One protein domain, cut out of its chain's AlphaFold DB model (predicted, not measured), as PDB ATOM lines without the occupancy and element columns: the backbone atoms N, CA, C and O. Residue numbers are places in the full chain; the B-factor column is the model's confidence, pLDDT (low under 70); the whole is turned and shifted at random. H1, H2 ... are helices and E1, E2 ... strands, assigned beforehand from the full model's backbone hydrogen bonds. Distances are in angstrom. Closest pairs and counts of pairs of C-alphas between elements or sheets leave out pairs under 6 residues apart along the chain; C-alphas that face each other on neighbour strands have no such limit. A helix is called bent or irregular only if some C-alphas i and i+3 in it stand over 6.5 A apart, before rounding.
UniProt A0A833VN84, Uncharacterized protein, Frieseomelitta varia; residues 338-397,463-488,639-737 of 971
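AT A GLANCE: This is residues 338 to 397, 463 to 488 and 639 to 737 of the 971 residues of an uncharacterized protein of Frieseomelitta varia (UniProt A0A833VN84). Look first for a small sheet of three strands, E1, E3 and E2, at one end of the very long helix H1, which makes the longest axis; H3 packs on residues 348 to 365 of H1 and runs back toward the sheet. At the far end H1 kinks by 98 degrees near residue 377, close to H2, while H5 packs on its first turns and H4 lies beyond the sheet. The printed part has 185 residues with five named helices and three named strands, in the order E1 H1 H2 H3 E2 H4 E3 H5; the sheet, E1 - E3 - E2, is antiparallel, and the class is mostly helix, with under half of the residues in named elements. The whole is only just extended, close to loose, with a radius of gyration of the C-alphas of 24.2 A and spans of 77 by 45 by 31 A.

IN THESE COORDINATES: Find C-alpha 338 at (20.572, 21.528, 44.897), where E1, residues 338 to 341, begins. E3 is residues 687 to 690 and E2 residues 666 to 668. H1, residues 343 to 383, runs 54.7 A to C-alpha 383 at (47.661, -30.161, 30.777). H3, residues 639 to 662, is 33.6 A long. The short helices are H2, residues 465 to 468, H4, residues 676 to 679, and H5, residues 722 to 727, which ends at (23.543, 17.899, 36.771). H1, H3 and H5 are irregular: C-alphas 379 and 382 are 8.4 A apart, 656 and 659 7.7 A, and 722 and 725 7.8 A.

HOW THE PARTS SIT: In the sheet, look at N 340 and O 688, 2.9 A apart, between E1 and E3, and at N 667 and O 689, 3.0 A, between E2 and E3. H1 only grazes the sheet, with residues 343 to 345. H1 and H3 touch, the closest C-alphas being those of Thr 362 and Ile 644, 5.8 A apart; they run opposite ways at a steep tilt of 37 degrees, only just beyond shallow. H5 only just touches H1, with 3 pairs of C-alphas within 8 A, Trp 344 and Met 727 closest at 5.8 A. H2 is close to H1 but not clearly touching, with C-alphas 374 and 467 at 7.3 A. H4 is apart from H1. O i to N i+4 pairs are within hydrogen-bond range in 29 of 37 for H1, 15 of 20 for H3 and 0 of 2 for H5, which has 2 of 3 O i to N i+3 pairs; H2 and H4 are too short for an i+4 pair.

THE WHOLE: The C-alphas farthest apart, of Asn 379 and Arg 676, are 77.8 A apart. Residues 398 to 462 and 489 to 638 are not printed; C-alphas 397 and 463 are 9.1 A apart, and 488 and 639 15.7 A. The link from E3 to H5 is long, 31 residues. Confidence is under 70 at residues 475, 478 and 676 to 684.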
ATOM      1  N   LEU A 338      20.014  21.914  46.194       94.31
ATOM      2  CA  LEU A 338      20.572  21.528  44.897       94.31
ATOM      3  C   LEU A 338      19.485  21.555  43.809       94.31
ATOM      4  O   LEU A 338      18.660  20.639  43.749       94.31
ATOM      5  N   PRO A 339      19.453  22.583  42.938       93.50
ATOM      6  CA  PRO A 339      18.483  22.645  41.854       93.50
ATOM      7  C   PRO A 339      18.821  21.636  40.753       93.50
ATOM      8  O   PRO A 339      19.975  21.505  40.336       93.50
ATOM      9  N   ILE A 340      17.794  20.959  40.246       93.38
ATOM     10  CA  ILE A 340      17.902  19.997  39.148       93.38
ATOM     11  C   ILE A 340      16.858  20.279  38.065       93.38
ATOM     12  O   ILE A 340      15.869  20.994  38.254       93.38
ATOM     13  N   ASN A 341      17.059  19.672  36.902       91.44
ATOM     14  CA  ASN A 341      16.084  19.663  35.821       91.44
ATOM     15  C   ASN A 341      15.971  18.264  35.204       91.44
ATOM     16  O   ASN A 341      16.562  17.303  35.697       91.44
ATOM     17  N   SER A 342      15.221  18.135  34.109       89.38
ATOM     18  CA  SER A 342      15.024  16.865  33.396       89.38
ATOM     19  C   SER A 342      16.319  16.151  32.982       89.38
ATOM     20  O   SER A 342      16.278  14.944  32.738       89.38
ATOM     21  N   ASN A 343      17.464  16.848  32.936       91.62
ATOM     22  CA  ASN A 343      18.763  16.224  32.686       91.62
ATOM     23  C   ASN A 343      19.158  15.244  33.793       91.62
ATOM     24  O   ASN A 343      19.852  14.285  33.492       91.62
ATOM     25  N   TRP A 344      18.674  15.413  35.030       92.25
ATOM     26  CA  TRP A 344      18.919  14.459  36.117       92.25
ATOM     27  C   TRP A 344      18.420  13.057  35.759       92.25
ATOM     28  O   TRP A 344      19.185  12.098  35.789       92.25
ATOM     29  N   GLN A 345      17.155  12.935  35.339       90.19
ATOM     30  CA  GLN A 345      16.586  11.637  34.963       90.19
ATOM     31  C   GLN A 345      17.280  11.056  33.730       90.19
ATOM     32  O   GLN A 345      17.524   9.854  33.664       90.19
ATOM     33  N   ARG A 346      17.613  11.918  32.764       91.38
ATOM     34  CA  ARG A 346      18.367  11.529  31.573       91.38
ATOM     35  C   ARG A 346      19.735  10.963  31.951       91.38
ATOM     36  O   ARG A 346      20.067   9.878  31.507       91.38
ATOM     37  N   TYR A 347      20.471  11.652  32.816       93.12
ATOM     38  CA  TYR A 347      21.775  11.232  33.313       93.12
ATOM     39  C   TYR A 347      21.719   9.898  34.054       93.12
ATOM     40  O   TYR A 347      22.579   9.052  33.818       93.12
ATOM     41  N   LEU A 348      20.712   9.686  34.912       92.81
ATOM     42  CA  LEU A 348      20.533   8.407  35.600       92.81
ATOM     43  C   LEU A 348      20.288   7.275  34.601       92.81
ATOM     44  O   LEU A 348      20.967   6.256  34.672       92.81
ATOM     45  N   ASN A 349      19.364   7.474  33.660       92.31
ATOM     46  CA  ASN A 349      19.027   6.464  32.664       92.31
ATOM     47  C   ASN A 349      20.216   6.177  31.734       92.31
ATOM     48  O   ASN A 349      20.590   5.027  31.576       92.31
ATOM     49  N   GLU A 350      20.856   7.205  31.168       93.12
ATOM     50  CA  GLU A 350      22.002   7.044  30.262       93.12
ATOM     51  C   GLU A 350      23.203   6.403  30.969       93.12
ATOM     52  O   GLU A 350      23.830   5.501  30.416       93.12
ATOM     53  N   SER A 351      23.513   6.823  32.202       93.06
ATOM     54  CA  SER A 351      24.614   6.232  32.975       93.06
ATOM     55  C   SER A 351      24.331   4.778  33.340       93.06
ATOM     56  O   SER A 351      25.245   3.956  33.291       93.06
ATOM     57  N   GLU A 352      23.081   4.452  33.681       92.94
ATOM     58  CA  GLU A 352      22.683   3.090  34.025       92.94
ATOM     59  C   GLU A 352      22.671   2.170  32.810       92.94
ATOM     60  O   GLU A 352      23.295   1.115  32.856       92.94
ATOM     61  N   THR A 353      22.063   2.594  31.701       94.50
ATOM     62  CA  THR A 353      22.070   1.832  30.447       94.50
ATOM     63  C   THR A 353      23.500   1.596  29.967       94.50
ATOM     64  O   THR A 353      23.878   0.457  29.725       94.50
ATOM     65  N   THR A 354      24.354   2.627  29.961       93.50
ATOM     66  CA  THR A 354      25.771   2.458  29.580       93.50
ATOM     67  C   THR A 354      26.501   1.491  30.523       93.50
ATOM     68  O   THR A 354      27.362   0.719  30.101       93.50
ATOM     69  N   PHE A 355      26.181   1.518  31.820       92.56
ATOM     70  CA  PHE A 355      26.749   0.580  32.787       92.56
ATOM     71  C   PHE A 355      26.295  -0.862  32.527       92.56
ATOM     72  O   PHE A 355      27.112  -1.783  32.621       92.56
ATOM     73  N   GLU A 356      25.020  -1.073  32.214       92.06
ATOM     74  CA  GLU A 356      24.466  -2.380  31.858       92.06
ATOM     75  C   GLU A 356      25.084  -2.913  30.559       92.06
ATOM     76  O   GLU A 356      25.570  -4.046  30.557       92.06
ATOM     77  N   ASP A 357      25.183  -2.076  29.524       93.88
ATOM     78  CA  ASP A 357      25.769  -2.412  28.222       93.88
ATOM     79  C   ASP A 357      27.229  -2.861  28.356       93.88
ATOM     80  O   ASP A 357      27.607  -3.940  27.900       93.88
ATOM     81  N   LEU A 358      28.055  -2.091  29.066       91.75
ATOM     82  CA  LEU A 358      29.468  -2.423  29.264       91.75
ATOM     83  C   LEU A 358      29.675  -3.646  30.172       91.75
ATOM     84  O   LEU A 358      30.618  -4.428  29.995       91.75
ATOM     85  N   ASN A 359      28.797  -3.853  31.161       89.69
ATOM     86  CA  ASN A 359      28.810  -5.092  31.941       89.69
ATOM     87  C   ASN A 359      28.417  -6.293  31.080       89.69
ATOM     88  O   ASN A 359      28.981  -7.376  31.257       89.69
ATOM     89  N   TYR A 360      27.454  -6.122  30.176       90.25
ATOM     90  CA  TYR A 360      27.054  -7.152  29.231       90.25
ATOM     91  C   TYR A 360      28.194  -7.471  28.258       90.25
ATOM     92  O   TYR A 360      28.559  -8.637  28.124       90.25
ATOM     93  N   GLU A 361      28.854  -6.459  27.695       91.12
ATOM     94  CA  GLU A 361      30.045  -6.620  26.854       91.12
ATOM     95  C   GLU A 361      31.151  -7.392  27.588       91.12
ATOM     96  O   GLU A 361      31.670  -8.390  27.083       91.12
ATOM     97  N   THR A 362      31.435  -7.023  28.842       89.69
ATOM     98  CA  THR A 362      32.388  -7.757  29.690       89.69
ATOM     99  C   THR A 362      31.995  -9.229  29.844       89.69
ATOM    100  O   THR A 362      32.854 -10.110  29.772       89.69
ATOM    101  N   LYS A 363      30.703  -9.524  30.054       89.19
ATOM    102  CA  LYS A 363      30.208 -10.908  30.143       89.19
ATOM    103  C   LYS A 363      30.394 -11.655  28.825       89.19
ATOM    104  O   LYS A 363      30.818 -12.805  28.870       89.19
ATOM    105  N   VAL A 364      30.126 -11.022  27.684       90.00
ATOM    106  CA  VAL A 364      30.288 -11.627  26.352       90.00
ATOM    107  C   VAL A 364      31.755 -11.953  26.071       90.00
ATOM    108  O   VAL A 364      32.062 -13.091  25.716       90.00
ATOM    109  N   ILE A 365      32.676 -11.014  26.312       89.88
ATOM    110  CA  ILE A 365      34.122 -11.240  26.127       89.88
ATOM    111  C   ILE A 365      34.591 -12.408  27.006       89.88
ATOM    112  O   ILE A 365      35.259 -13.333  26.536       89.88
ATOM    113  N   LEU A 366      34.196 -12.411  28.282       90.00
ATOM    114  CA  LEU A 366      34.544 -13.481  29.215       90.00
ATOM    115  C   LEU A 366      33.921 -14.829  28.830       90.00
ATOM    116  O   LEU A 366      34.567 -15.865  28.995       90.00
ATOM    117  N   ALA A 367      32.693 -14.830  28.313       89.81
ATOM    118  CA  ALA A 367      32.018 -16.037  27.861       89.81
ATOM    119  C   ALA A 367      32.705 -16.638  26.629       89.81
ATOM    120  O   ALA A 367      32.979 -17.838  26.612       89.81
ATOM    121  N   ASN A 368      33.067 -15.803  25.652       89.56
ATOM    122  CA  ASN A 368      33.833 -16.216  24.476       89.56
ATOM    123  C   ASN A 368      35.183 -16.812  24.881       89.56
ATOM    124  O   ASN A 368      35.561 -17.882  24.403       89.56
ATOM    125  N   ARG A 369      35.873 -16.183  25.842       89.00
ATOM    126  CA  ARG A 369      37.134 -16.712  26.367       89.00
ATOM    127  C   ARG A 369      36.948 -18.042  27.098       89.00
ATOM    128  O   ARG A 369      37.736 -18.961  26.899       89.00
ATOM    129  N   ALA A 370      35.905 -18.175  27.915       88.88
ATOM    130  CA  ALA A 370      35.590 -19.433  28.587       88.88
ATOM    131  C   ALA A 370      35.283 -20.561  27.585       88.88
ATOM    132  O   ALA A 370      35.689 -21.698  27.820       88.88
ATOM    133  N   ASN A 371      34.611 -20.250  26.473       89.50
ATOM    134  CA  ASN A 371      34.358 -21.202  25.388       89.50
ATOM    135  C   ASN A 371      35.669 -21.639  24.720       89.50
ATOM    136  O   ASN A 371      35.934 -22.836  24.665       89.50
ATOM    137  N   ALA A 372      36.526 -20.689  24.329       87.69
ATOM    138  CA  ALA A 372      37.825 -20.975  23.714       87.69
ATOM    139  C   ALA A 372      38.732 -21.823  24.625       87.69
ATOM    140  O   ALA A 372      39.384 -22.763  24.181       87.69
ATOM    141  N   VAL A 373      38.739 -21.544  25.933       87.25
ATOM    142  CA  VAL A 373      39.484 -22.359  26.903       87.25
ATOM    143  C   VAL A 373      38.867 -23.752  27.047       87.25
ATOM    144  O   VAL A 373      39.599 -24.726  27.193       87.25
ATOM    145  N   CYS A 374      37.541 -23.891  26.976       86.44
ATOM    146  CA  CYS A 374      36.882 -25.198  27.035       86.44
ATOM    147  C   CYS A 374      37.290 -26.116  25.866       86.44
ATOM    148  O   CYS A 374      37.366 -27.331  26.056       86.44
ATOM    149  N   GLU A 375      37.616 -25.560  24.695       86.75
ATOM    150  CA  GLU A 375      38.115 -26.327  23.543       86.75
ATOM    151  C   GLU A 375      39.453 -27.030  23.829       86.75
ATOM    152  O   GLU A 375      39.732 -28.074  23.238       86.75
ATOM    153  N   LEU A 376      40.250 -26.547  24.796       85.00
ATOM    154  CA  LEU A 376      41.501 -27.196  25.230       85.00
ATOM    155  C   LEU A 376      41.289 -28.584  25.851       85.00
ATOM    156  O   LEU A 376      42.252 -29.329  26.054       85.00
ATOM    157  N   MET A 377      40.039 -28.949  26.152       83.69
ATOM    158  CA  MET A 377      39.674 -30.311  26.527       83.69
ATOM    159  C   MET A 377      39.972 -31.307  25.394       83.69
ATOM    160  O   MET A 377      40.339 -32.455  25.665       83.69
ATOM    161  N   HIS A 378      39.856 -30.882  24.133       80.19
ATOM    162  CA  HIS A 378      40.187 -31.719  22.988       80.19
ATOM    163  C   HIS A 378      41.699 -31.994  22.959       80.19
ATOM    164  O   HIS A 378      42.521 -31.077  22.988       80.19
ATOM    165  N   ASN A 379      42.066 -33.277  22.902       78.44
ATOM    166  CA  ASN A 379      43.451 -33.770  22.928       78.44
ATOM    167  C   ASN A 379      44.228 -33.462  24.223       78.44
ATOM    168  O   ASN A 379      45.454 -33.452  24.203       78.44
ATOM    169  N   GLU A 380      43.535 -33.209  25.341       80.56
ATOM    170  CA  GLU A 380      44.137 -32.950  26.662       80.56
ATOM    171  C   GLU A 380      45.155 -31.787  26.712       80.56
ATOM    172  O   GLU A 380      45.993 -31.726  27.614       80.56
ATOM    173  N   LYS A 381      45.057 -30.824  25.783       81.31
ATOM    174  CA  LYS A 381      45.975 -29.672  25.681       81.31
ATOM    175  C   LYS A 381      46.006 -28.804  26.942       81.31
ATOM    176  O   LYS A 381      47.012 -28.156  27.217       81.31
ATOM    177  N   TYR A 382      44.940 -28.822  27.741       80.25
ATOM    178  CA  TYR A 382      44.872 -28.105  29.018       80.25
ATOM    179  C   TYR A 382      45.968 -28.508  30.022       80.25
ATOM    180  O   TYR A 382      46.283 -27.717  30.907       80.25
ATOM    181  N   LYS A 383      46.552 -29.714  29.911       80.06
ATOM    182  CA  LYS A 383      47.661 -30.161  30.777       80.06
ATOM    183  C   LYS A 383      48.951 -29.396  30.515       80.06
ATOM    184  O   LYS A 383      49.819 -29.360  31.381       80.06
ATOM    185  N   GLU A 384      49.091 -28.828  29.322       78.56
ATOM    186  CA  GLU A 384      50.257 -28.035  28.967       78.56
ATOM    187  C   GLU A 384      50.057 -26.551  29.312       78.56
ATOM    188  O   GLU A 384      51.042 -25.870  29.562       78.56
ATOM    189  N   ASP A 385      48.811 -26.067  29.406       82.75
ATOM    190  CA  ASP A 385      48.477 -24.662  29.686       82.75
ATOM    191  C   ASP A 385      48.896 -24.204  31.096       82.75
ATOM    192  O   ASP A 385      48.611 -24.866  32.092       82.75
ATOM    193  N   LEU A 386      49.529 -23.029  31.196       79.62
ATOM    194  CA  LEU A 386      50.101 -22.501  32.444       79.62
ATOM    195  C   LEU A 386      49.069 -22.074  33.498       79.62
ATOM    196  O   LEU A 386      49.395 -22.060  34.689       79.62
ATOM    197  N   TRP A 387      47.846 -21.728  33.094       84.44
ATOM    198  CA  TRP A 387      46.824 -21.176  33.987       84.44
ATOM    199  C   TRP A 387      45.743 -22.200  34.350       84.44
ATOM    200  O   TRP A 387      45.209 -22.149  35.463       84.44
ATOM    201  N   MET A 388      45.435 -23.139  33.451       85.69
ATOM    202  CA  MET A 388      44.276 -24.034  33.567       85.69
ATOM    203  C   MET A 388      44.596 -25.485  33.973       85.69
ATOM    204  O   MET A 388      43.662 -26.258  34.200       85.69
ATOM    205  N   TRP A 389      45.870 -25.866  34.110       80.44
ATOM    206  CA  TRP A 389      46.294 -27.238  34.449       80.44
ATOM    207  C   TRP A 389      45.790 -27.757  35.812       80.44
ATOM    208  O   TRP A 389      45.552 -28.953  35.961       80.44
ATOM    209  N   ASP A 390      45.604 -26.872  36.799       81.56
ATOM    210  CA  ASP A 390      45.182 -27.200  38.181       81.56
ATOM    211  C   ASP A 390      43.649 -27.164  38.380       81.56
ATOM    212  O   ASP A 390      43.137 -27.371  39.480       81.56
ATOM    213  N   GLU A 391      42.882 -26.850  37.332       85.62
ATOM    214  CA  GLU A 391      41.420 -26.741  37.419       85.62
ATOM    215  C   GLU A 391      40.701 -28.093  37.271       85.62
ATOM    216  O   GLU A 391      41.235 -29.077  36.763       85.62
ATOM    217  N   ASP A 392      39.444 -28.157  37.722       83.81
ATOM    218  CA  ASP A 392      38.652 -29.394  37.702       83.81
ATOM    219  C   ASP A 392      38.039 -29.666  36.315       83.81
ATOM    220  O   ASP A 392      36.939 -29.200  35.982       83.81
ATOM    221  N   TRP A 393      38.759 -30.451  35.510       84.06
ATOM    222  CA  TRP A 393      38.354 -30.902  34.174       84.06
ATOM    223  C   TRP A 393      37.440 -32.143  34.170       84.06
ATOM    224  O   TRP A 393      37.155 -32.693  33.107       84.06
ATOM    225  N   SER A 394      36.929 -32.587  35.328       84.44
ATOM    226  CA  SER A 394      36.051 -33.761  35.395       84.44
ATOM    227  C   SER A 394      34.706 -33.540  34.686       84.44
ATOM    228  O   SER A 394      34.018 -32.521  34.856       84.44
ATOM    229  N   THR A 395      34.291 -34.530  33.894       83.44
ATOM    230  CA  THR A 395      33.035 -34.495  33.139       83.44
ATOM    231  C   THR A 395      31.975 -35.385  33.776       83.44
ATOM    232  O   THR A 395      32.260 -36.415  34.386       83.44
ATOM    233  N   GLN A 396      30.711 -34.982  33.647       79.44
ATOM    234  CA  GLN A 396      29.583 -35.859  33.957       79.44
ATOM    235  C   GLN A 396      29.154 -36.587  32.690       79.44
ATOM    236  O   GLN A 396      28.847 -35.951  31.681       79.44
ATOM    237  N   THR A 397      29.107 -37.914  32.753       73.44
ATOM    238  CA  THR A 397      28.630 -38.748  31.653       73.44
ATOM    239  C   THR A 397      27.106 -38.825  31.657       73.44
ATOM    240  O   THR A 397      26.464 -38.940  32.705       73.44
ATOM    241  N   TYR A 463      30.781 -31.593  29.570       83.56
ATOM    242  CA  TYR A 463      31.563 -30.379  29.830       83.56
ATOM    243  C   TYR A 463      32.337 -30.444  31.166       83.56
ATOM    244  O   TYR A 463      31.863 -31.075  32.126       83.56
ATOM    245  N   PRO A 464      33.490 -29.751  31.278       86.06
ATOM    246  CA  PRO A 464      34.283 -29.656  32.508       86.06
ATOM    247  C   PRO A 464      33.499 -29.113  33.710       86.06
ATOM    248  O   PRO A 464      32.608 -28.273  33.562       86.06
ATOM    249  N   ALA A 465      33.835 -29.550  34.926       85.56
ATOM    250  CA  ALA A 465      33.151 -29.119  36.148       85.56
ATOM    251  C   ALA A 465      33.251 -27.607  36.391       85.56
ATOM    252  O   ALA A 465      32.265 -26.988  36.801       85.56
ATOM    253  N   TRP A 466      34.409 -26.999  36.115       86.50
ATOM    254  CA  TRP A 466      34.588 -25.549  36.233       86.50
ATOM    255  C   TRP A 466      33.683 -24.773  35.257       86.50
ATOM    256  O   TRP A 466      33.048 -23.803  35.665       86.50
ATOM    257  N   TYR A 467      33.539 -25.240  34.011       86.38
ATOM    258  CA  TYR A 467      32.727 -24.594  32.971       86.38
ATOM    259  C   TYR A 467      31.223 -24.754  33.238       86.38
ATOM    260  O   TYR A 467      30.442 -23.810  33.105       86.38
ATOM    261  N   ARG A 468      30.806 -25.926  33.737       85.31
ATOM    262  CA  ARG A 468      29.421 -26.170  34.175       85.31
ATOM    263  C   ARG A 468      28.987 -25.198  35.273       85.31
ATOM    264  O   ARG A 468      27.874 -24.691  35.217       85.31
ATOM    265  N   LYS A 469      29.872 -24.855  36.218       84.94
ATOM    266  CA  LYS A 469      29.595 -23.850  37.270       84.94
ATOM    267  C   LYS A 469      29.353 -22.432  36.724       84.94
ATOM    268  O   LYS A 469      28.843 -21.585  37.460       84.94
ATOM    269  N   LEU A 470      29.743 -22.147  35.480       85.19
ATOM    270  CA  LEU A 470      29.538 -20.850  34.822       85.19
ATOM    271  C   LEU A 470      28.244 -20.800  33.992       85.19
ATOM    272  O   LEU A 470      27.762 -19.710  33.698       85.19
ATOM    273  N   CYS A 471      27.657 -21.945  33.643       84.56
ATOM    274  CA  CYS A 471      26.396 -22.004  32.903       84.56
ATOM    275  C   CYS A 471      25.185 -21.968  33.859       84.56
ATOM    276  O   CYS A 471      25.188 -22.699  34.854       84.56
ATOM    277  N   PRO A 472      24.119 -21.199  33.570       82.94
ATOM    278  CA  PRO A 472      22.862 -21.294  34.314       82.94
ATOM    279  C   PRO A 472      22.190 -22.659  34.098       82.94
ATOM    280  O   PRO A 472      22.459 -23.370  33.119       82.94
ATOM    281  N   LYS A 473      21.332 -23.076  35.035       78.81
ATOM    282  CA  LYS A 473      20.539 -24.312  34.896       78.81
ATOM    283  C   LYS A 473      19.328 -24.043  34.006       78.81
ATOM    284  O   LYS A 473      18.794 -22.952  34.035       78.81
ATOM    285  N   ILE A 474      18.880 -25.047  33.251       71.81
ATOM    286  CA  ILE A 474      17.758 -24.912  32.294       71.81
ATOM    287  C   ILE A 474      16.449 -24.472  32.975       71.81
ATOM    288  O   ILE A 474      15.621 -23.834  32.346       71.81
ATOM    289  N   ASN A 475      16.274 -24.782  34.261       68.88
ATOM    290  CA  ASN A 475      15.081 -24.417  35.031       68.88
ATOM    291  C   ASN A 475      15.190 -23.044  35.728       68.88
ATOM    292  O   ASN A 475      14.385 -22.760  36.607       68.88
ATOM    293  N   ASP A 476      16.232 -22.264  35.444       74.25
ATOM    294  CA  ASP A 476      16.447 -20.938  36.030       74.25
ATOM    295  C   ASP A 476      15.713 -19.879  35.187       74.25
ATOM    296  O   ASP A 476      15.736 -19.967  33.960       74.25
ATOM    297  N   GLU A 477      15.081 -18.884  35.816       71.88
ATOM    298  CA  GLU A 477      14.332 -17.822  35.113       71.88
ATOM    299  C   GLU A 477      15.241 -16.995  34.192       71.88
ATOM    300  O   GLU A 477      14.817 -16.526  33.143       71.88
ATOM    301  N   ASN A 478      16.526 -16.894  34.542       67.88
ATOM    302  CA  ASN A 478      17.552 -16.198  33.765       67.88
ATOM    303  C   ASN A 478      18.367 -17.153  32.869       67.88
ATOM    304  O   ASN A 478      19.566 -16.944  32.651       67.88
ATOM    305  N   TRP A 479      17.776 -18.261  32.403       76.00
ATOM    306  CA  TRP A 479      18.491 -19.212  31.554       76.00
ATOM    307  C   TRP A 479      18.737 -18.662  30.150       76.00
ATOM    308  O   TRP A 479      17.826 -18.241  29.446       76.00
ATOM    309  N   ALA A 480      19.986 -18.770  29.708       71.50
ATOM    310  CA  ALA A 480      20.393 -18.461  28.350       71.50
ATOM    311  C   ALA A 480      21.574 -19.354  27.927       71.50
ATOM    312  O   ALA A 480      22.272 -19.922  28.784       71.50
ATOM    313  N   PRO A 481      21.804 -19.536  26.613       71.56
ATOM    314  CA  PRO A 481      22.856 -20.415  26.124       71.56
ATOM    315  C   PRO A 481      24.249 -19.860  26.456       71.56
ATOM    316  O   PRO A 481      24.581 -18.726  26.130       71.56
ATOM    317  N   GLY A 482      25.086 -20.693  27.085       77.56
ATOM    318  CA  GLY A 482      26.499 -20.400  27.350       77.56
ATOM    319  C   GLY A 482      26.829 -20.025  28.806       77.56
ATOM    320  O   GLY A 482      25.975 -20.111  29.693       77.56
ATOM    321  N   PRO A 483      28.092 -19.663  29.086       80.31
ATOM    322  CA  PRO A 483      28.571 -19.356  30.430       80.31
ATOM    323  C   PRO A 483      28.225 -17.911  30.826       80.31
ATOM    324  O   PRO A 483      29.061 -17.016  30.747       80.31
ATOM    325  N   GLN A 484      26.986 -17.676  31.265       79.50
ATOM    326  CA  GLN A 484      26.517 -16.336  31.654       79.50
ATOM    327  C   GLN A 484      26.777 -15.957  33.113       79.50
ATOM    328  O   GLN A 484      26.882 -14.772  33.439       79.50
ATOM    329  N   ASN A 485      26.942 -16.941  34.000       81.25
ATOM    330  CA  ASN A 485      27.310 -16.694  35.391       81.25
ATOM    331  C   ASN A 485      28.814 -16.408  35.476       81.25
ATOM    332  O   ASN A 485      29.536 -17.091  36.201       81.25
ATOM    333  N   ILE A 486      29.318 -15.437  34.720       82.56
ATOM    334  CA  ILE A 486      30.718 -15.024  34.716       82.56
ATOM    335  C   ILE A 486      30.822 -13.542  35.064       82.56
ATOM    336  O   ILE A 486      30.022 -12.714  34.637       82.56
ATOM    337  N   SER A 487      31.783 -13.209  35.916       83.19
ATOM    338  CA  SER A 487      32.035 -11.845  36.362       83.19
ATOM    339  C   SER A 487      33.502 -11.696  36.734       83.19
ATOM    340  O   SER A 487      34.133 -12.652  37.183       83.19
ATOM    341  N   VAL A 488      34.018 -10.472  36.651       81.00
ATOM    342  CA  VAL A 488      35.398 -10.105  37.033       81.00
ATOM    343  C   VAL A 488      35.738 -10.470  38.494       81.00
ATOM    344  O   VAL A 488      36.902 -10.533  38.878       81.00
ATOM    345  N   ALA A 639      44.448  -9.508  24.120       80.06
ATOM    346  CA  ALA A 639      43.802  -8.214  23.885       80.06
ATOM    347  C   ALA A 639      42.461  -8.089  24.636       80.06
ATOM    348  O   ALA A 639      42.095  -7.004  25.092       80.06
ATOM    349  N   SER A 640      41.772  -9.215  24.851       82.12
ATOM    350  CA  SER A 640      40.507  -9.294  25.589       82.12
ATOM    351  C   SER A 640      40.624  -8.760  27.022       82.12
ATOM    352  O   SER A 640      39.694  -8.152  27.553       82.12
ATOM    353  N   ALA A 641      41.779  -8.961  27.666       81.44
ATOM    354  CA  ALA A 641      42.007  -8.503  29.031       81.44
ATOM    355  C   ALA A 641      42.175  -6.981  29.111       81.44
ATOM    356  O   ALA A 641      41.694  -6.367  30.066       81.44
ATOM    357  N   ALA A 642      42.817  -6.370  28.110       82.62
ATOM    358  CA  ALA A 642      42.977  -4.921  28.037       82.62
ATOM    359  C   ALA A 642      41.616  -4.217  27.910       82.62
ATOM    360  O   ALA A 642      41.368  -3.248  28.633       82.62
ATOM    361  N   GLU A 643      40.705  -4.746  27.083       85.75
ATOM    362  CA  GLU A 643      39.361  -4.171  26.931       85.75
ATOM    363  C   GLU A 643      38.527  -4.332  28.210       85.75
ATOM    364  O   GLU A 643      37.973  -3.355  28.708       85.75
ATOM    365  N   ILE A 644      38.529  -5.514  28.844       85.69
ATOM    366  CA  ILE A 644      37.828  -5.729  30.129       85.69
ATOM    367  C   ILE A 644      38.325  -4.764  31.207       85.69
ATOM    368  O   ILE A 644      37.549  -4.295  32.042       85.69
ATOM    369  N   LEU A 645      39.619  -4.456  31.219       80.31
ATOM    370  CA  LEU A 645      40.203  -3.543  32.192       80.31
ATOM    371  C   LEU A 645      39.882  -2.083  31.900       80.31
ATOM    372  O   LEU A 645      39.618  -1.323  32.835       80.31
ATOM    373  N   LYS A 646      39.846  -1.698  30.624       84.31
ATOM    374  CA  LYS A 646      39.336  -0.397  30.192       84.31
ATOM    375  C   LYS A 646      37.876  -0.230  30.615       84.31
ATOM    376  O   LYS A 646      37.558   0.749  31.291       84.31
ATOM    377  N   ILE A 647      37.034  -1.233  30.372       88.19
ATOM    378  CA  ILE A 647      35.643  -1.258  30.841       88.19
ATOM    379  C   ILE A 647      35.584  -1.175  32.376       88.19
ATOM    380  O   ILE A 647      34.879  -0.335  32.935       88.19
ATOM    381  N   ALA A 648      36.377  -1.970  33.098       84.56
ATOM    382  CA  ALA A 648      36.402  -1.946  34.561       84.56
ATOM    383  C   ALA A 648      36.817  -0.573  35.127       84.56
ATOM    384  O   ALA A 648      36.262  -0.136  36.141       84.56
ATOM    385  N   ARG A 649      37.753   0.129  34.472       81.38
ATOM    386  CA  ARG A 649      38.124   1.515  34.804       81.38
ATOM    387  C   ARG A 649      36.951   2.467  34.582       81.38
ATOM    388  O   ARG A 649      36.647   3.240  35.496       81.38
ATOM    389  N   MET A 650      36.256   2.347  33.449       86.94
ATOM    390  CA  MET A 650      35.081   3.163  33.116       86.94
ATOM    391  C   MET A 650      33.937   2.998  34.109       86.94
ATOM    392  O   MET A 650      33.364   3.989  34.566       86.94
ATOM    393  N   LEU A 651      33.670   1.761  34.525       88.12
ATOM    394  CA  LEU A 651      32.599   1.430  35.464       88.12
ATOM    395  C   LEU A 651      32.972   1.690  36.929       88.12
ATOM    396  O   LEU A 651      32.098   1.682  37.795       88.12
ATOM    397  N   SER A 652      34.255   1.912  37.241       84.44
ATOM    398  CA  SER A 652      34.746   1.986  38.625       84.44
ATOM    399  C   SER A 652      34.070   3.083  39.453       84.44
ATOM    400  O   SER A 652      33.805   2.875  40.639       84.44
ATOM    401  N   TYR A 653      33.780   4.241  38.856       87.56
ATOM    402  CA  TYR A 653      33.108   5.333  39.552       87.56
ATOM    403  C   TYR A 653      31.631   5.018  39.779       87.56
ATOM    404  O   TYR A 653      31.190   5.028  40.931       87.56
ATOM    405  N   TRP A 654      30.896   4.685  38.708       90.56
ATOM    406  CA  TRP A 654      29.471   4.372  38.792       90.56
ATOM    407  C   TRP A 654      29.222   3.225  39.765       90.56
ATOM    408  O   TRP A 654      28.484   3.399  40.717       90.56
ATOM    409  N   ARG A 655      29.952   2.110  39.672       87.50
ATOM    410  CA  ARG A 655      29.777   0.955  40.573       87.50
ATOM    411  C   ARG A 655      29.867   1.297  42.065       87.50
ATOM    412  O   ARG A 655      29.197   0.666  42.871       87.50
ATOM    413  N   ASN A 656      30.710   2.263  42.436       86.38
ATOM    414  CA  ASN A 656      30.900   2.653  43.837       86.38
ATOM    415  C   ASN A 656      29.848   3.658  44.326       86.38
ATOM    416  O   ASN A 656      29.553   3.693  45.518       86.38
ATOM    417  N   ASN A 657      29.327   4.495  43.426       90.06
ATOM    418  CA  ASN A 657      28.453   5.614  43.779       90.06
ATOM    419  C   ASN A 657      27.001   5.423  43.323       90.06
ATOM    420  O   ASN A 657      26.135   6.158  43.782       90.06
ATOM    421  N   ARG A 658      26.723   4.435  42.466       90.00
ATOM    422  CA  ARG A 658      25.431   4.178  41.817       90.00
ATOM    423  C   ARG A 658      24.301   4.146  42.824       90.00
ATOM    424  O   ARG A 658      23.366   4.917  42.681       90.00
ATOM    425  N   ASP A 659      24.407   3.317  43.860       90.00
ATOM    426  CA  ASP A 659      23.319   3.165  44.828       90.00
ATOM    427  C   ASP A 659      23.044   4.479  45.571       90.00
ATOM    428  O   ASP A 659      21.887   4.849  45.734       90.00
ATOM    429  N   ARG A 660      24.095   5.240  45.911       90.94
ATOM    430  CA  ARG A 660      23.985   6.551  46.578       90.94
ATOM    431  C   ARG A 660      23.394   7.631  45.675       90.94
ATOM    432  O   ARG A 660      22.639   8.475  46.142       90.94
ATOM    433  N   ILE A 661      23.751   7.626  44.391       92.38
ATOM    434  CA  ILE A 661      23.245   8.566  43.383       92.38
ATOM    435  C   ILE A 661      21.782   8.236  43.051       92.38
ATOM    436  O   ILE A 661      20.938   9.126  42.977       92.38
ATOM    437  N   MET A 662      21.464   6.952  42.897       89.31
ATOM    438  CA  MET A 662      20.117   6.476  42.590       89.31
ATOM    439  C   MET A 662      19.159   6.656  43.770       89.31
ATOM    440  O   MET A 662      17.975   6.897  43.545       89.31
ATOM    441  N   SER A 663      19.647   6.571  45.011       88.88
ATOM    442  CA  SER A 663      18.836   6.778  46.214       88.88
ATOM    443  C   SER A 663      18.561   8.251  46.537       88.88
ATOM    444  O   SER A 663      17.925   8.524  47.553       88.88
ATOM    445  N   GLN A 664      19.050   9.208  45.738       91.62
ATOM    446  CA  GLN A 664      18.800  10.629  45.989       91.62
ATOM    447  C   GLN A 664      17.305  10.949  45.900       91.62
ATOM    448  O   GLN A 664      16.613  10.553  44.959       91.62
ATOM    449  N   PHE A 665      16.812  11.704  46.880       90.94
ATOM    450  CA  PHE A 665      15.414  12.103  46.950       90.94
ATOM    451  C   PHE A 665      15.179  13.355  46.091       90.94
ATOM    452  O   PHE A 665      15.429  14.480  46.520       90.94
ATOM    453  N   ALA A 666      14.760  13.134  44.843       92.38
ATOM    454  CA  ALA A 666      14.502  14.181  43.855       92.38
ATOM    455  C   ALA A 666      13.011  14.541  43.795       92.38
ATOM    456  O   ALA A 666      12.186  13.724  43.378       92.38
ATOM    457  N   VAL A 667      12.680  15.778  44.166       92.44
ATOM    458  CA  VAL A 667      11.306  16.295  44.161       92.44
ATOM    459  C   VAL A 667      11.110  17.205  42.955       92.44
ATOM    460  O   VAL A 667      11.917  18.103  42.700       92.44
ATOM    461  N   TRP A 668      10.043  16.969  42.196       90.94
ATOM    462  CA  TRP A 668       9.749  17.684  40.956       90.94
ATOM    463  C   TRP A 668       8.689  18.758  41.171       90.94
ATOM    464  O   TRP A 668       7.715  18.561  41.894       90.94
ATOM    465  N   PHE A 669       8.873  19.900  40.514       88.50
ATOM    466  CA  PHE A 669       7.993  21.051  40.662       88.50
ATOM    467  C   PHE A 669       6.880  21.012  39.628       88.50
ATOM    468  O   PHE A 669       7.127  20.898  38.423       88.50
ATOM    469  N   GLU A 670       5.650  21.172  40.098       82.44
ATOM    470  CA  GLU A 670       4.526  21.436  39.215       82.44
ATOM    471  C   GLU A 670       4.580  22.865  38.667       82.44
ATOM    472  O   GLU A 670       5.219  23.764  39.222       82.44
ATOM    473  N   ASN A 671       3.852  23.104  37.574       78.31
ATOM    474  CA  ASN A 671       3.789  24.426  36.954       78.31
ATOM    475  C   ASN A 671       3.284  25.504  37.928       78.31
ATOM    476  O   ASN A 671       3.647  26.666  37.777       78.31
ATOM    477  N   SER A 672       2.478  25.157  38.931       75.88
ATOM    478  CA  SER A 672       2.007  26.081  39.970       75.88
ATOM    479  C   SER A 672       3.160  26.710  40.765       75.88
ATOM    480  O   SER A 672       3.126  27.918  40.991       75.88
ATOM    481  N   TYR A 673       4.201  25.941  41.096       78.69
ATOM    482  CA  TYR A 673       5.350  26.348  41.921       78.69
ATOM    483  C   TYR A 673       6.429  27.140  41.159       78.69
ATOM    484  O   TYR A 673       7.301  27.772  41.759       78.69
ATOM    485  N   LEU A 674       6.384  27.147  39.822       77.44
ATOM    486  CA  LEU A 674       7.362  27.858  38.995       77.44
ATOM    487  C   LEU A 674       7.038  29.357  38.869       77.44
ATOM    488  O   LEU A 674       5.892  29.761  38.653       77.44
ATOM    489  N   GLN A 675       8.067  30.206  38.922       72.31
ATOM    490  CA  GLN A 675       7.922  31.653  38.709       72.31
ATOM    491  C   GLN A 675       7.588  31.975  37.244       72.31
ATOM    492  O   GLN A 675       7.990  31.253  36.330       72.31
ATOM    493  N   ARG A 676       6.896  33.098  36.989       67.56
ATOM    494  CA  ARG A 676       6.492  33.514  35.625       67.56
ATOM    495  C   ARG A 676       7.657  33.601  34.630       67.56
ATOM    496  O   ARG A 676       7.485  33.217  33.479       67.56
ATOM    497  N   GLY A 677       8.839  34.036  35.077       64.06
ATOM    498  CA  GLY A 677      10.046  34.082  34.239       64.06
ATOM    499  C   GLY A 677      10.546  32.696  33.812       64.06
ATOM    500  O   GLY A 677      11.003  32.528  32.686       64.06
ATOM    501  N   VAL A 678      10.379  31.682  34.670       67.31
ATOM    502  CA  VAL A 678      10.737  30.284  34.377       67.31
ATOM    503  C   VAL A 678       9.695  29.635  33.461       67.31
ATOM    504  O   VAL A 678      10.059  28.939  32.518       67.31
ATOM    505  N   LYS A 679       8.405  29.930  33.681       64.50
ATOM    506  CA  LYS A 679       7.266  29.438  32.877       64.50
ATOM    507  C   LYS A 679       7.345  29.822  31.394       64.50
ATOM    508  O   LYS A 679       6.806  29.109  30.553       64.50
ATOM    509  N   SER A 680       7.986  30.949  31.078       58.25
ATOM    510  CA  SER A 680       8.123  31.455  29.704       58.25
ATOM    511  C   SER A 680       9.309  30.852  28.936       58.25
ATOM    512  O   SER A 680       9.390  31.026  27.719       58.25
ATOM    513  N   SER A 681      10.238  30.173  29.619       59.69
ATOM    514  CA  SER A 681      11.407  29.532  29.003       59.69
ATOM    515  C   SER A 681      11.043  28.155  28.428       59.69
ATOM    516  O   SER A 681      10.129  27.508  28.930       59.69
ATOM    517  N   ARG A 682      11.731  27.735  27.348       55.03
ATOM    518  CA  ARG A 682      11.501  26.532  26.505       55.03
ATOM    519  C   ARG A 682      10.521  25.502  27.104       55.03
ATOM    520  O   ARG A 682      10.866  24.791  28.044       55.03
ATOM    521  N   LYS A 683       9.351  25.359  26.462       55.62
ATOM    522  CA  LYS A 683       8.164  24.537  26.811       55.62
ATOM    523  C   LYS A 683       8.369  23.033  27.138       55.62
ATOM    524  O   LYS A 683       7.378  22.325  27.250       55.62
ATOM    525  N   SER A 684       9.589  22.509  27.296       62.59
ATOM    526  CA  SER A 684       9.835  21.059  27.424       62.59
ATOM    527  C   SER A 684      10.659  20.607  28.638       62.59
ATOM    528  O   SER A 684      10.747  19.399  28.862       62.59
ATOM    529  N   MET A 685      11.282  21.500  29.414       75.69
ATOM    530  CA  MET A 685      12.117  21.077  30.551       75.69
ATOM    531  C   MET A 685      11.350  21.128  31.871       75.69
ATOM    532  O   MET A 685      10.703  22.123  32.190       75.69
ATOM    533  N   ARG A 686      11.445  20.041  32.643       84.88
ATOM    534  CA  ARG A 686      10.939  19.960  34.020       84.88
ATOM    535  C   ARG A 686      12.022  20.409  34.988       84.88
ATOM    536  O   ARG A 686      13.198  20.151  34.740       84.88
ATOM    537  N   TYR A 687      11.611  21.016  36.093       89.12
ATOM    538  CA  TYR A 687      12.500  21.485  37.153       89.12
ATOM    539  C   TYR A 687      12.160  20.790  38.464       89.12
ATOM    540  O   TYR A 687      11.018  20.383  38.681       89.12
ATOM    541  N   GLY A 688      13.158  20.651  39.319       91.88
ATOM    542  CA  GLY A 688      13.022  20.066  40.640       91.88
ATOM    543  C   GLY A 688      14.200  20.456  41.516       91.88
ATOM    544  O   GLY A 688      15.061  21.243  41.112       91.88
ATOM    545  N   ALA A 689      14.262  19.874  42.703       94.12
ATOM    546  CA  ALA A 689      15.410  20.014  43.581       94.12
ATOM    547  C   ALA A 689      15.670  18.741  44.380       94.12
ATOM    548  O   ALA A 689      14.786  17.904  44.580       94.12
ATOM    549  N   ILE A 690      16.912  18.627  44.831       94.94
ATOM    550  CA  ILE A 690      17.374  17.629  45.787       94.94
ATOM    551  C   ILE A 690      17.832  18.388  47.029       94.94
ATOM    552  O   ILE A 690      18.577  19.370  46.935       94.94
ATOM    553  N   LEU A 691      17.398  17.928  48.199       94.69
ATOM    554  CA  LEU A 691      17.933  18.395  49.473       94.69
ATOM    555  C   LEU A 691      18.976  17.381  49.956       94.69
ATOM    556  O   LEU A 691      18.607  16.254  50.292       94.69
ATOM    557  N   PRO A 692      20.275  17.728  49.947       92.81
ATOM    558  CA  PRO A 692      21.312  16.820  50.413       92.81
ATOM    559  C   PRO A 692      21.185  16.596  51.925       92.81
ATOM    560  O   PRO A 692      20.911  17.530  52.683       92.81
ATOM    561  N   LEU A 693      21.422  15.358  52.366       92.56
ATOM    562  CA  LEU A 693      21.344  14.954  53.775       92.56
ATOM    563  C   LEU A 693      22.624  15.348  54.528       92.56
ATOM    564  O   LEU A 693      23.433  14.505  54.917       92.56
ATOM    565  N   VAL A 694      22.849  16.658  54.643       91.19
ATOM    566  CA  VAL A 694      24.062  17.229  55.232       91.19
ATOM    567  C   VAL A 694      23.999  17.157  56.751       91.19
ATOM    568  O   VAL A 694      23.219  17.863  57.389       91.19
ATOM    569  N   VAL A 695      24.890  16.365  57.346       90.94
ATOM    570  CA  VAL A 695      25.176  16.456  58.780       90.94
ATOM    571  C   VAL A 695      26.105  17.644  58.987       90.94
ATOM    572  O   VAL A 695      27.285  17.563  58.645       90.94
ATOM    573  N   VAL A 696      25.571  18.741  59.525       87.81
ATOM    574  CA  VAL A 696      26.252  20.042  59.655       87.81
ATOM    575  C   VAL A 696      27.612  19.918  60.348       87.81
ATOM    576  O   VAL A 696      28.601  20.467  59.864       87.81
ATOM    577  N   CYS A 697      27.689  19.144  61.434       87.50
ATOM    578  CA  CYS A 697      28.949  18.815  62.099       87.50
ATOM    579  C   CYS A 697      29.088  17.298  62.255       87.50
ATOM    580  O   CYS A 697      28.819  16.745  63.315       87.50
ATOM    581  N   GLY A 698      29.516  16.610  61.193       82.12
ATOM    582  CA  GLY A 698      29.613  15.143  61.166       82.12
ATOM    583  C   GLY A 698      30.983  14.567  61.554       82.12
ATOM    584  O   GLY A 698      31.147  13.349  61.647       82.12
ATOM    585  N   THR A 699      31.988  15.418  61.769       80.69
ATOM    586  CA  THR A 699      33.375  15.018  62.072       80.69
ATOM    587  C   THR A 699      33.922  15.727  63.309       80.69
ATOM    588  O   THR A 699      33.427  16.776  63.704       80.69
ATOM    589  N   LEU A 700      35.017  15.210  63.883       76.50
ATOM    590  CA  LEU A 700      35.768  15.868  64.972       76.50
ATOM    591  C   LEU A 700      36.245  17.289  64.632       76.50
ATOM    592  O   LEU A 700      36.371  18.147  65.505       76.50
ATOM    593  N   THR A 701      36.534  17.522  63.353       73.50
ATOM    594  CA  THR A 701      36.921  18.827  62.808       73.50
ATOM    595  C   THR A 701      35.711  19.723  62.543       73.50
ATOM    596  O   THR A 701      35.890  20.833  62.061       73.50
ATOM    597  N   ARG A 702      34.490  19.247  62.840       79.00
ATOM    598  CA  ARG A 702      33.195  19.925  62.635       79.00
ATOM    599  C   ARG A 702      32.858  20.220  61.183       79.00
ATOM    600  O   ARG A 702      31.997  21.041  60.899       79.00
ATOM    601  N   ARG A 703      33.519  19.516  60.268       79.81
ATOM    602  CA  ARG A 703      33.170  19.553  58.852       79.81
ATOM    603  C   ARG A 703      31.823  18.895  58.647       79.81
ATOM    604  O   ARG A 703      31.526  17.877  59.294       79.81
ATOM    605  N   ALA A 704      31.070  19.478  57.728       85.88
ATOM    606  CA  ALA A 704      29.845  18.893  57.242       85.88
ATOM    607  C   ALA A 704      30.143  17.549  56.567       85.88
ATOM    608  O   ALA A 704      31.220  17.340  56.002       85.88
ATOM    609  N   VAL A 705      29.209  16.611  56.676       86.88
ATOM    610  CA  VAL A 705      29.337  15.289  56.063       86.88
ATOM    611  C   VAL A 705      28.083  14.987  55.275       86.88
ATOM    612  O   VAL A 705      26.986  14.960  55.826       86.88
ATOM    613  N   GLU A 706      28.272  14.681  53.998       88.50
ATOM    614  CA  GLU A 706      27.263  14.054  53.159       88.50
ATOM    615  C   GLU A 706      27.973  13.060  52.211       88.50
ATOM    616  O   GLU A 706      29.026  13.371  51.643       88.50
ATOM    617  N   PRO A 707      27.485  11.812  52.088       85.81
ATOM    618  CA  PRO A 707      28.225  10.730  51.437       85.81
ATOM    619  C   PRO A 707      28.290  10.788  49.903       85.81
ATOM    620  O   PRO A 707      29.022   9.970  49.335       85.81
ATOM    621  N   THR A 708      27.568  11.688  49.231       90.38
ATOM    622  CA  THR A 708      27.357  11.689  47.770       90.38
ATOM    623  C   THR A 708      27.905  12.952  47.103       90.38
ATOM    624  O   THR A 708      28.827  12.890  46.295       90.38
ATOM    625  N   TRP A 709      27.364  14.110  47.457       90.19
ATOM    626  CA  TRP A 709      27.647  15.432  46.913       90.19
ATOM    627  C   TRP A 709      28.965  16.004  47.433       90.19
ATOM    628  O   TRP A 709      29.763  16.502  46.636       90.19
ATOM    629  N   MET A 710      29.254  15.861  48.734       84.44
ATOM    630  CA  MET A 710      30.535  16.327  49.298       84.44
ATOM    631  C   MET A 710      31.716  15.426  48.907       84.44
ATOM    632  O   MET A 710      32.866  15.857  48.950       84.44
ATOM    633  N   THR A 711      31.449  14.187  48.482       83.50
ATOM    634  CA  THR A 711      32.475  13.246  48.000       83.50
ATOM    635  C   THR A 711      32.528  13.130  46.477       83.50
ATOM    636  O   THR A 711      33.353  12.374  45.956       83.50
ATOM    637  N   ALA A 712      31.676  13.876  45.761       83.81
ATOM    638  CA  ALA A 712      31.619  13.841  44.308       83.81
ATOM    639  C   ALA A 712      33.015  14.102  43.721       83.81
ATOM    640  O   ALA A 712      33.783  14.929  44.220       83.81
ATOM    641  N   SER A 713      33.386  13.367  42.678       79.81
ATOM    642  CA  SER A 713      34.657  13.623  42.007       79.81
ATOM    643  C   SER A 713      34.492  14.702  40.948       79.81
ATOM    644  O   SER A 713      33.394  14.942  40.449       79.81
ATOM    645  N   ASN A 714      35.612  15.297  40.547       82.25
ATOM    646  CA  ASN A 714      35.653  16.037  39.296       82.25
ATOM    647  C   ASN A 714      35.386  15.102  38.110       82.25
ATOM    648  O   ASN A 714      35.617  13.888  38.183       82.25
ATOM    649  N   VAL A 715      34.916  15.713  37.030       84.44
ATOM    650  CA  VAL A 715      34.648  15.060  35.754       84.44
ATOM    651  C   VAL A 715      35.911  14.388  35.229       84.44
ATOM    652  O   VAL A 715      36.997  14.971  35.253       84.44
ATOM    653  N   HIS A 716      35.769  13.156  34.752       83.50
ATOM    654  CA  HIS A 716      36.847  12.416  34.117       83.50
ATOM    655  C   HIS A 716      36.295  11.669  32.904       83.50
ATOM    656  O   HIS A 716      35.421  10.817  33.052       83.50
ATOM    657  N   SER A 717      36.848  11.942  31.721       79.62
ATOM    658  CA  SER A 717      36.372  11.400  30.437       79.62
ATOM    659  C   SER A 717      36.274   9.873  30.424       79.62
ATOM    660  O   SER A 717      35.327   9.304  29.898       79.62
ATOM    661  N   GLU A 718      37.230   9.197  31.057       82.56
ATOM    662  CA  GLU A 718      37.236   7.735  31.152       82.56
ATOM    663  C   GLU A 718      36.314   7.150  32.236       82.56
ATOM    664  O   GLU A 718      36.437   5.966  32.514       82.56
ATOM    665  N   ARG A 719      35.471   7.922  32.940       86.88
ATOM    666  CA  ARG A 719      34.649   7.404  34.055       86.88
ATOM    667  C   ARG A 719      33.180   7.773  33.899       86.88
ATOM    668  O   ARG A 719      32.811   8.945  33.993       86.88
ATOM    669  N   ILE A 720      32.338   6.751  33.785       90.75
ATOM    670  CA  ILE A 720      30.885   6.909  33.674       90.75
ATOM    671  C   ILE A 720      30.325   7.452  34.985       90.75
ATOM    672  O   ILE A 720      30.720   7.021  36.072       90.75
ATOM    673  N   GLY A 721      29.416   8.419  34.872       88.19
ATOM    674  CA  GLY A 721      28.788   9.090  36.007       88.19
ATOM    675  C   GLY A 721      29.669  10.117  36.722       88.19
ATOM    676  O   GLY A 721      29.248  10.707  37.712       88.19
ATOM    677  N   SER A 722      30.894  10.377  36.256       89.75
ATOM    678  CA  SER A 722      31.737  11.415  36.872       89.75
ATOM    679  C   SER A 722      31.180  12.840  36.685       89.75
ATOM    680  O   SER A 722      31.555  13.746  37.424       89.75
ATOM    681  N   GLU A 723      30.221  13.013  35.771       89.75
ATOM    682  CA  GLU A 723      29.495  14.255  35.451       89.75
ATOM    683  C   GLU A 723      28.450  14.680  36.499       89.75
ATOM    684  O   GLU A 723      27.725  15.652  36.291       89.75
ATOM    685  N   LEU A 724      28.352  13.979  37.635       91.31
ATOM    686  CA  LEU A 724      27.323  14.200  38.661       91.31
ATOM    687  C   LEU A 724      27.133  15.683  39.039       91.31
ATOM    688  O   LEU A 724      26.002  16.144  39.190       91.31
ATOM    689  N   ARG A 725      28.227  16.446  39.157       89.12
ATOM    690  CA  ARG A 725      28.191  17.881  39.498       89.12
ATOM    691  C   ARG A 725      27.504  18.738  38.442       89.12
ATOM    692  O   ARG A 725      26.800  19.676  38.794       89.12
ATOM    693  N   ALA A 726      27.677  18.405  37.165       89.31
ATOM    694  CA  ALA A 726      27.109  19.159  36.049       89.31
ATOM    695  C   ALA A 726      25.577  19.040  35.969       89.31
ATOM    696  O   ALA A 726      24.928  19.810  35.255       89.31
ATOM    697  N   MET A 727      24.993  18.076  36.691       91.38
ATOM    698  CA  MET A 727      23.543  17.899  36.771       91.38
ATOM    699  C   MET A 727      22.866  18.926  37.676       91.38
ATOM    700  O   MET A 727      21.658  19.136  37.553       91.38
ATOM    701  N   ILE A 728      23.632  19.587  38.546       92.94
ATOM    702  CA  ILE A 728      23.134  20.705  39.338       92.94
ATOM    703  C   ILE A 728      23.129  21.944  38.455       92.94
ATOM    704  O   ILE A 728      24.175  22.453  38.056       92.94
ATOM    705  N   GLN A 729      21.931  22.409  38.115       90.25
ATOM    706  CA  GLN A 729      21.743  23.490  37.155       90.25
ATOM    707  C   GLN A 729      20.779  24.519  37.715       90.25
ATOM    708  O   GLN A 729      19.679  24.191  38.156       90.25
ATOM    709  N   ALA A 730      21.196  25.784  37.672       88.94
ATOM    710  CA  ALA A 730      20.344  26.887  38.076       88.94
ATOM    711  C   ALA A 730      19.098  26.947  37.168       88.94
ATOM    712  O   ALA A 730      19.228  26.833  35.943       88.94
ATOM    713  N   PRO A 731      17.889  27.132  37.724       86.56
ATOM    714  CA  PRO A 731      16.702  27.345  36.908       86.56
ATOM    715  C   PRO A 731      16.798  28.684  36.148       86.56
ATOM    716  O   PRO A 731      17.501  29.595  36.589       86.56
ATOM    717  N   PRO A 732      16.073  28.858  35.026       83.62
ATOM    718  CA  PRO A 732      16.077  30.107  34.268       83.62
ATOM    719  C   PRO A 732      15.815  31.341  35.141       83.62
ATOM    720  O   PRO A 732      14.881  31.366  35.939       83.62
ATOM    721  N   GLY A 733      16.628  32.385  34.980       84.44
ATOM    722  CA  GLY A 733      16.558  33.597  35.807       84.44
ATOM    723  C   GLY A 733      17.357  33.528  37.113       84.44
ATOM    724  O   GLY A 733      17.431  34.533  37.815       84.44
ATOM    725  N   TYR A 734      17.989  32.390  37.414       86.94
ATOM    726  CA  TYR A 734      18.927  32.216  38.522       86.94
ATOM    727  C   TYR A 734      20.306  31.838  37.983       86.94
ATOM    728  O   TYR A 734      20.423  31.214  36.931       86.94
ATOM    729  N   ASN A 735      21.348  32.188  38.734       90.44
ATOM    730  CA  ASN A 735      22.721  31.761  38.482       90.44
ATOM    731  C   ASN A 735      23.313  31.229  39.788       90.44
ATOM    732  O   ASN A 735      23.053  31.789  40.854       90.44
ATOM    733  N   ILE A 736      24.120  30.172  39.703       90.19
ATOM    734  CA  ILE A 736      24.936  29.712  40.830       90.19
ATOM    735  C   ILE A 736      26.231  30.520  40.805       90.19
ATOM    736  O   ILE A 736      26.949  30.513  39.807       90.19
ATOM    737  N   VAL A 737      26.512  31.230  41.895       88.94
ATOM    738  CA  VAL A 737      27.763  31.966  42.089       88.94
ATOM    739  C   VAL A 737      28.526  31.274  43.204       88.94
ATOM    740  O   VAL A 737      28.011  31.133  44.309       88.94
TER     741      VAL A 737